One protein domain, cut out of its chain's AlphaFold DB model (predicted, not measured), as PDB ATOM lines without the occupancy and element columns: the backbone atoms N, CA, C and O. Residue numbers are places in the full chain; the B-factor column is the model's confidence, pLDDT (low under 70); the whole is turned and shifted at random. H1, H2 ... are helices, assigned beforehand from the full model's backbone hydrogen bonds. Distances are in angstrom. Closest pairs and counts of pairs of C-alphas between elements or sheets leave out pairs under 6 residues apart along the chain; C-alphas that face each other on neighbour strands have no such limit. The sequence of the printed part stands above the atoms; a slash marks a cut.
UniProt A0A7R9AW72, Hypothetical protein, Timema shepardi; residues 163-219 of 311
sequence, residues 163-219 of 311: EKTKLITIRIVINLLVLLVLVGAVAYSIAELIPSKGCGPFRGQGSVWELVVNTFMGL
ATOM      1  N   GLU A 163     102.829  29.919  98.274       75.88
ATOM      2  CA  GLU A 163     103.693  30.951  98.849       75.88
ATOM      3  C   GLU A 163     103.032  32.334  98.745       75.88
ATOM      4  O   GLU A 163     103.152  33.151  99.659       75.88
ATOM      5  N   LYS A 164     102.282  32.595  97.664       78.50
ATOM      6  CA  LYS A 164     101.467  33.815  97.531       78.50
ATOM      7  C   LYS A 164     100.358  33.855  98.590       78.50
ATOM      8  O   LYS A 164     100.254  34.856  99.294       78.50
ATOM      9  N   THR A 165      99.594  32.775  98.760       77.19
ATOM     10  CA  THR A 165      98.543  32.673  99.788       77.19
ATOM     11  C   THR A 165      99.119  32.850 101.189       77.19
ATOM     12  O   THR A 165      98.603  33.655 101.951       77.19
ATOM     13  N   LYS A 166     100.243  32.200 101.510       79.81
ATOM     14  CA  LYS A 166     100.931  32.347 102.798       79.81
ATOM     15  C   LYS A 166     101.308  33.796 103.092       79.81
ATOM     16  O   LYS A 166     101.037  34.293 104.180       79.81
ATOM     17  N   LEU A 167     101.919  34.485 102.130       84.44
ATOM     18  CA  LEU A 167     102.308  35.885 102.298       84.44
ATOM     19  C   LEU A 167     101.102  36.809 102.457       84.44
ATOM     20  O   LEU A 167     101.151  37.736 103.262       84.44
ATOM     21  N   ILE A 168     100.022  36.553 101.715       84.69
ATOM     22  CA  ILE A 168      98.769  37.302 101.841       84.69
ATOM     23  C   ILE A 168      98.160  37.073 103.226       84.69
ATOM     24  O   ILE A 168      97.843  38.045 103.906       84.69
ATOM     25  N   THR A 169      98.074  35.824 103.687       80.56
ATOM     26  CA  THR A 169      97.564  35.487 105.021       80.56
ATOM     27  C   THR A 169      98.393  36.149 106.120       80.56
ATOM     28  O   THR A 169      97.823  36.778 107.007       80.56
ATOM     29  N   ILE A 170      99.728  36.099 106.041       83.25
ATOM     30  CA  ILE A 170     100.617  36.770 107.007       83.25
ATOM     31  C   ILE A 170     100.369  38.282 107.020       83.25
ATOM     32  O   ILE A 170     100.221  38.868 108.090       83.25
ATOM     33  N   ARG A 171     100.280  38.923 105.847       89.25
ATOM     34  CA  ARG A 171      99.991  40.363 105.756       89.25
ATOM     35  C   ARG A 171      98.635  40.715 106.358       89.25
ATOM     36  O   ARG A 171      98.545  41.712 107.063       89.25
ATOM     37  N   ILE A 172      97.603  39.910 106.108       87.31
ATOM     38  CA  ILE A 172      96.271  40.113 106.689       87.31
ATOM     39  C   ILE A 172      96.342  40.028 108.214       87.31
ATOM     40  O   ILE A 172      95.845  40.924 108.885       87.31
ATOM     41  N   VAL A 173      96.999  39.005 108.765       84.31
ATOM     42  CA  VAL A 173      97.133  38.838 110.220       84.31
ATOM     43  C   VAL A 173      97.887  40.010 110.846       84.31
ATOM     44  O   VAL A 173      97.401  40.591 111.811       84.31
ATOM     45  N   ILE A 174      99.030  40.408 110.279       88.19
ATOM     46  CA  ILE A 174      99.809  41.552 110.779       88.19
ATOM     47  C   ILE A 174      98.977  42.836 110.717       88.19
ATOM     48  O   ILE A 174      98.902  43.560 111.704       88.19
ATOM     49  N   ASN A 175      98.313  43.104 109.593       88.31
ATOM     50  CA  ASN A 175      97.492  44.303 109.443       88.31
ATOM     51  C   ASN A 175      96.301  44.315 110.411       88.31
ATOM     52  O   ASN A 175      95.967  45.372 110.934       88.31
ATOM     53  N   LEU A 176      95.684  43.161 110.686       88.06
ATOM     54  CA  LEU A 176      94.622  43.043 111.689       88.06
ATOM     55  C   LEU A 176      95.140  43.310 113.106       88.06
ATOM     56  O   LEU A 176      94.479  44.013 113.865       88.06
ATOM     57  N   LEU A 177      96.324  42.796 113.453       86.38
ATOM     58  CA  LEU A 177      96.960  43.064 114.747       86.38
ATOM     59  C   LEU A 177      97.297  44.549 114.905       86.38
ATOM     60  O   LEU A 177      96.965  45.146 115.927       86.38
ATOM     61  N   VAL A 178      97.895  45.164 113.881       92.75
ATOM     62  CA  VAL A 178      98.191  46.604 113.868       92.75
ATOM     63  C   VAL A 178      96.905  47.417 114.002       92.75
ATOM     64  O   VAL A 178      96.849  48.338 114.811       92.75
ATOM     65  N   LEU A 179      95.846  47.058 113.271       92.56
ATOM     66  CA  LEU A 179      94.549  47.725 113.364       92.56
ATOM     67  C   LEU A 179      93.956  47.618 114.773       92.56
ATOM     68  O   LEU A 179      93.480  48.620 115.293       92.56
ATOM     69  N   LEU A 180      94.019  46.447 115.411       89.62
ATOM     70  CA  LEU A 180      93.556  46.264 116.790       89.62
ATOM     71  C   LEU A 180      94.305  47.165 117.776       89.62
ATOM     72  O   LEU A 180      93.671  47.805 118.611       89.62
ATOM     73  N   VAL A 181      95.633  47.253 117.657       91.38
ATOM     74  CA  VAL A 181      96.454  48.132 118.506       91.38
ATOM     75  C   VAL A 181      96.100  49.600 118.274       91.38
ATOM     76  O   VAL A 181      95.933  50.341 119.239       91.38
ATOM     77  N   LEU A 182      95.927  50.021 117.018       93.56
ATOM     78  CA  LEU A 182      95.537  51.392 116.683       93.56
ATOM     79  C   LEU A 182      94.142  51.741 117.211       93.56
ATOM     80  O   LEU A 182      93.968  52.793 117.817       93.56
ATOM     81  N   VAL A 183      93.156  50.860 117.024       91.50
ATOM     82  CA  VAL A 183      91.799  51.053 117.559       91.50
ATOM     83  C   VAL A 183      91.828  51.105 119.084       91.50
ATOM     84  O   VAL A 183      91.179  51.969 119.666       91.50
ATOM     85  N   GLY A 184      92.603  50.231 119.731       88.75
ATOM     86  CA  GLY A 184      92.791  50.240 121.180       88.75
ATOM     87  C   GLY A 184      93.417  51.541 121.683       88.75
ATOM     88  O   GLY A 184      92.900  52.136 122.625       88.75
ATOM     89  N   ALA A 185      94.468  52.026 121.021       90.00
ATOM     90  CA  ALA A 185      95.111  53.295 121.352       90.00
ATOM     91  C   ALA A 185      94.151  54.481 121.186       90.00
ATOM     92  O   ALA A 185      94.036  55.304 122.085       90.00
ATOM     93  N   VAL A 186      93.399  54.537 120.081       89.56
ATOM     94  CA  VAL A 186      92.388  55.582 119.850       89.56
ATOM     95  C   VAL A 186      91.273  55.515 120.896       89.56
ATOM     96  O   VAL A 186      90.881  56.548 121.433       89.56
ATOM     97  N   ALA A 187      90.774  54.320 121.218       86.88
ATOM     98  CA  ALA A 187      89.749  54.138 122.241       86.88
ATOM     99  C   ALA A 187      90.243  54.581 123.627       86.88
ATOM    100  O   ALA A 187      89.515  55.275 124.334       86.88
ATOM    101  N   TYR A 188      91.485  54.241 123.982       87.50
ATOM    102  CA  TYR A 188      92.136  54.683 125.215       87.50
ATOM    103  C   TYR A 188      92.265  56.210 125.266       87.50
ATOM    104  O   TYR A 188      91.817  56.834 126.223       87.50
ATOM    105  N   SER A 189      92.783  56.823 124.196       86.50
ATOM    106  CA  SER A 189      92.902  58.280 124.106       86.50
ATOM    107  C   SER A 189      91.548  58.978 124.231       86.50
ATOM    108  O   SER A 189      91.453  59.986 124.918       86.50
ATOM    109  N   ILE A 190      90.485  58.451 123.613       84.62
ATOM    110  CA  ILE A 190      89.132  59.021 123.723       84.62
ATOM    111  C   ILE A 190      88.560  58.850 125.138       84.62
ATOM    112  O   ILE A 190      87.842  59.732 125.608       84.62
ATOM    113  N   ALA A 191      88.867  57.746 125.822       82.25
ATOM    114  CA  ALA A 191      88.382  57.483 127.174       82.25
ATOM    115  C   ALA A 191      88.965  58.455 128.217       82.25
ATOM    116  O   ALA A 191      88.263  58.811 129.162       82.25
ATOM    117  N   GLU A 192      90.204  58.917 128.031       81.31
ATOM    118  CA  GLU A 192      90.856  59.897 128.917       81.31
ATOM    119  C   GLU A 192      90.431  61.353 128.655       81.31
ATOM    120  O   GLU A 192      90.665  62.230 129.491       81.31
ATOM    121  N   LEU A 193      89.794  61.643 127.514       80.88
ATOM    122  CA  LEU A 193      89.350  62.998 127.196       80.88
ATOM    123  C   LEU A 193      88.159  63.408 128.070       80.88
ATOM    124  O   LEU A 193      87.053  62.872 127.962       80.88
ATOM    125  N   ILE A 194      88.377  64.438 128.888       78.88
ATOM    126  CA  ILE A 194      87.328  65.084 129.680       78.88
ATOM    127  C   ILE A 194      86.510  65.997 128.747       78.88
ATOM    128  O   ILE A 194      87.073  66.933 128.167       78.88
ATOM    129  N   PRO A 195      85.193  65.767 128.582       77.88
ATOM    130  CA  PRO A 195      84.372  66.568 127.681       77.88
ATOM    131  C   PRO A 195      84.160  68.001 128.199       77.88
ATOM    132  O   PRO A 195      84.237  68.293 129.397       77.88
ATOM    133  N   SER A 196      83.857  68.922 127.281       76.06
ATOM    134  CA  SER A 196      83.583  70.321 127.612       76.06
ATOM    135  C   SER A 196      82.316  70.458 128.471       76.06
ATOM    136  O   SER A 196      81.260  69.886 128.195       76.06
ATOM    137  N   LYS A 197      82.397  71.275 129.528       72.31
ATOM    138  CA  LYS A 197      81.283  71.475 130.477       72.31
ATOM    139  C   LYS A 197      80.179  72.410 129.952       72.31
ATOM    140  O   LYS A 197      79.054  72.396 130.457       72.31
ATOM    141  N   GLY A 198      80.501  73.244 128.963       69.81
ATOM    142  CA  GLY A 198      79.663  74.371 128.537       69.81
ATOM    143  C   GLY A 198      78.617  74.042 127.470       69.81
ATOM    144  O   GLY A 198      77.479  74.493 127.577       69.81
ATOM    145  N   CYS A 199      78.969  73.255 126.452       74.62
ATOM    146  CA  CYS A 199      78.106  72.998 125.296       74.62
ATOM    147  C   CYS A 199      78.606  71.792 124.480       74.62
ATOM    148  O   CYS A 199      79.810  71.595 124.334       74.62
ATOM    149  N   GLY A 200      77.676  70.992 123.948       75.19
ATOM    150  CA  GLY A 200      77.966  69.823 123.109       75.19
ATOM    151  C   GLY A 200      77.182  68.564 123.515       75.19
ATOM    152  O   GLY A 200      76.582  68.533 124.589       75.19
ATOM    153  N   PRO A 201      77.188  67.514 122.674       73.62
ATOM    154  CA  PRO A 201      76.445  66.266 122.905       73.62
ATOM    155  C   PRO A 201      76.954  65.428 124.096       73.62
ATOM    156  O   PRO A 201      76.276  64.497 124.513       73.62
ATOM    157  N   PHE A 202      78.112  65.773 124.668       75.38
ATOM    158  CA  PHE A 202      78.748  65.083 125.801       75.38
ATOM    159  C   PHE A 202      78.642  65.864 127.128       75.38
ATOM    160  O   PHE A 202      79.385  65.608 128.075       75.38
ATOM    161  N   ARG A 203      77.754  66.865 127.203       73.25
ATOM    162  CA  ARG A 203      77.632  67.755 128.365       73.25
ATOM    163  C   ARG A 203      77.145  66.989 129.600       73.25
ATOM    164  O   ARG A 203      76.077  66.386 129.573       73.25
ATOM    165  N   GLY A 204      77.901  67.081 130.694       73.50
ATOM    166  CA  GLY A 204      77.535  66.492 131.989       73.50
ATOM    167  C   GLY A 204      77.931  65.025 132.178       73.50
ATOM    168  O   GLY A 204      77.578  64.462 133.206       73.50
ATOM    169  N   GLN A 205      78.665  64.425 131.235       73.44
ATOM    170  CA  GLN A 205      79.207  63.068 131.374       73.44
ATOM    171  C   GLN A 205      80.660  63.084 131.859       73.44
ATOM    172  O   GLN A 205      81.409  64.016 131.554       73.44
ATOM    173  N   GLY A 206      81.057  62.062 132.622       76.75
ATOM    174  CA  GLY A 206      82.402  61.955 133.198       76.75
ATOM    175  C   GLY A 206      83.474  61.579 132.173       76.75
ATOM    176  O   GLY A 206      84.639  61.927 132.346       76.75
ATOM    177  N   SER A 207      83.080  60.911 131.087       81.50
ATOM    178  CA  SER A 207      83.944  60.571 129.952       81.50
ATOM    179  C   SER A 207      83.121  60.415 128.673       81.50
ATOM    180  O   SER A 207      81.924  60.132 128.722       81.50
ATOM    181  N   VAL A 208      83.767  60.533 127.511       83.06
ATOM    182  CA  VAL A 208      83.137  60.260 126.201       83.06
ATOM    183  C   VAL A 208      82.632  58.807 126.102       83.06
ATOM    184  O   VAL A 208      81.675  58.520 125.381       83.06
ATOM    185  N   TRP A 209      83.236  57.888 126.865       81.00
ATOM    186  CA  TRP A 209      82.877  56.469 126.905       81.00
ATOM    187  C   TRP A 209      81.502  56.204 127.531       81.00
ATOM    188  O   TRP A 209      80.808  55.268 127.134       81.00
ATOM    189  N   GLU A 210      81.067  57.044 128.467       79.25
ATOM    190  CA  GLU A 210      79.792  56.883 129.171       79.25
ATOM    191  C   GLU A 210      78.592  56.953 128.207       79.25
ATOM    192  O   GLU A 210      77.654  56.160 128.316       79.25
ATOM    193  N   LEU A 211      78.663  57.798 127.171       81.38
ATOM    194  CA  LEU A 211      77.638  57.888 126.129       81.38
ATOM    195  C   LEU A 211      77.605  56.631 125.260       81.38
ATOM    196  O   LEU A 211      76.526  56.159 124.896       81.38
ATOM    197  N   VAL A 212      78.778  56.086 124.929       83.25
ATOM    198  CA  VAL A 212      78.905  54.854 124.140       83.25
ATOM    199  C   VAL A 212      78.285  53.688 124.906       83.25
ATOM    200  O   VAL A 212      77.476  52.950 124.344       83.25
ATOM    201  N   VAL A 213      78.579  53.574 126.204       82.25
ATOM    202  CA  VAL A 213      77.993  52.555 127.085       82.25
ATOM    203  C   VAL A 213      76.484  52.751 127.232       82.25
ATOM    204  O   VAL A 213      75.734  51.786 127.104       82.25
ATOM    205  N   ASN A 214      76.002  53.979 127.435       82.38
ATOM    206  CA  ASN A 214      74.569  54.232 127.588       82.38
ATOM    207  C   ASN A 214      73.791  53.949 126.288       82.38
ATOM    208  O   ASN A 214      72.724  53.337 126.304       82.38
ATOM    209  N   THR A 215      74.370  54.299 125.138       83.94
ATOM    210  CA  THR A 215      73.810  53.968 123.818       83.94
ATOM    211  C   THR A 215      73.813  52.456 123.585       83.94
ATOM    212  O   THR A 215      72.823  51.904 123.109       83.94
ATOM    213  N   PHE A 216      74.880  51.761 123.990       86.12
ATOM    214  CA  PHE A 216      74.956  50.300 123.952       86.12
ATOM    215  C   PHE A 216      73.879  49.640 124.830       86.12
ATOM    216  O   PHE A 216      73.249  48.663 124.421       86.12
ATOM    217  N   MET A 217      73.602  50.207 126.006       82.06
ATOM    218  CA  MET A 217      72.520  49.769 126.895       82.06
ATOM    219  C   MET A 217      71.118  50.125 126.378       82.06
ATOM    220  O   MET A 217      70.143  49.511 126.811       82.06
ATOM    221  N   GLY A 218      70.991  51.059 125.436       86.19
ATOM    222  CA  GLY A 218      69.746  51.350 124.722       86.19
ATOM    223  C   GLY A 218      69.461  50.402 123.550       86.19
ATOM    224  O   GLY A 218      68.341  50.378 123.042       86.19
ATOM    225  N   LEU A 219      70.445  49.601 123.114       87.88
ATOM    226  CA  LEU A 219      70.272  48.679 121.990       87.88
ATOM    227  C   LEU A 219      69.307  47.527 122.329       87.88
ATOM    228  O   LEU A 219      69.278  47.060 123.481       87.88
TER     229      LEU A 219
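AT A GLANCE: This is residues 163 to 219 of the 311 residues of the protein "Hypothetical protein" of Timema shepardi (UniProt A0A7R9AW72). Look for an open L: the long helix H1 makes one arm, and the short helix H2 makes the other, meeting H1 near its last residues. A loop of residues 193 to 207 joins the two at the corner, while residues 163 to 186 of H1 and 212 to 218 of H2 stick out. The printed part has 57 residues with two named helices, H1 then H2, and no named strand; its class is all helix. It is extended, with a radius of gyration of the C-alphas of 17.7 A and spans of 57 by 24 by 13 A, the long arm H1 making most of the length.

HOW THE PARTS SIT: Begin with H1, residues 163 to 192, and go to its residues 190 to 191, with which alone it touches H2, residues 208 to 218. The closest C-alphas of the two helices are those of Ala 191 and Trp 209, 5.6 A apart. Their lines are about perpendicular, at 75 degrees, and their centres are 24.8 A apart. Along the backbone of H1, every O i to N i+4 pair is within hydrogen-bond range; in H2, 6 of 7 are.

IN THESE COORDINATES: Find C-alpha 163 at (103.693, 30.951, 98.849); from there H1 runs 43.7 A to C-alpha 192 at (90.856, 59.897, 128.917). H2 begins at C-alpha 208, at (83.137, 60.260, 126.201), and runs 16.2 A to C-alpha 218 at (69.746, 51.350, 124.722).

THE WHOLE: Look to Glu 163 and Gly 198 for the two C-alphas farthest apart, at 57.8 A. The link from H1 to H2 is long, with 15 residues, and the printed part has no cut. The mean pLDDT of the printed part is 82.7, and residue 198 is under 70.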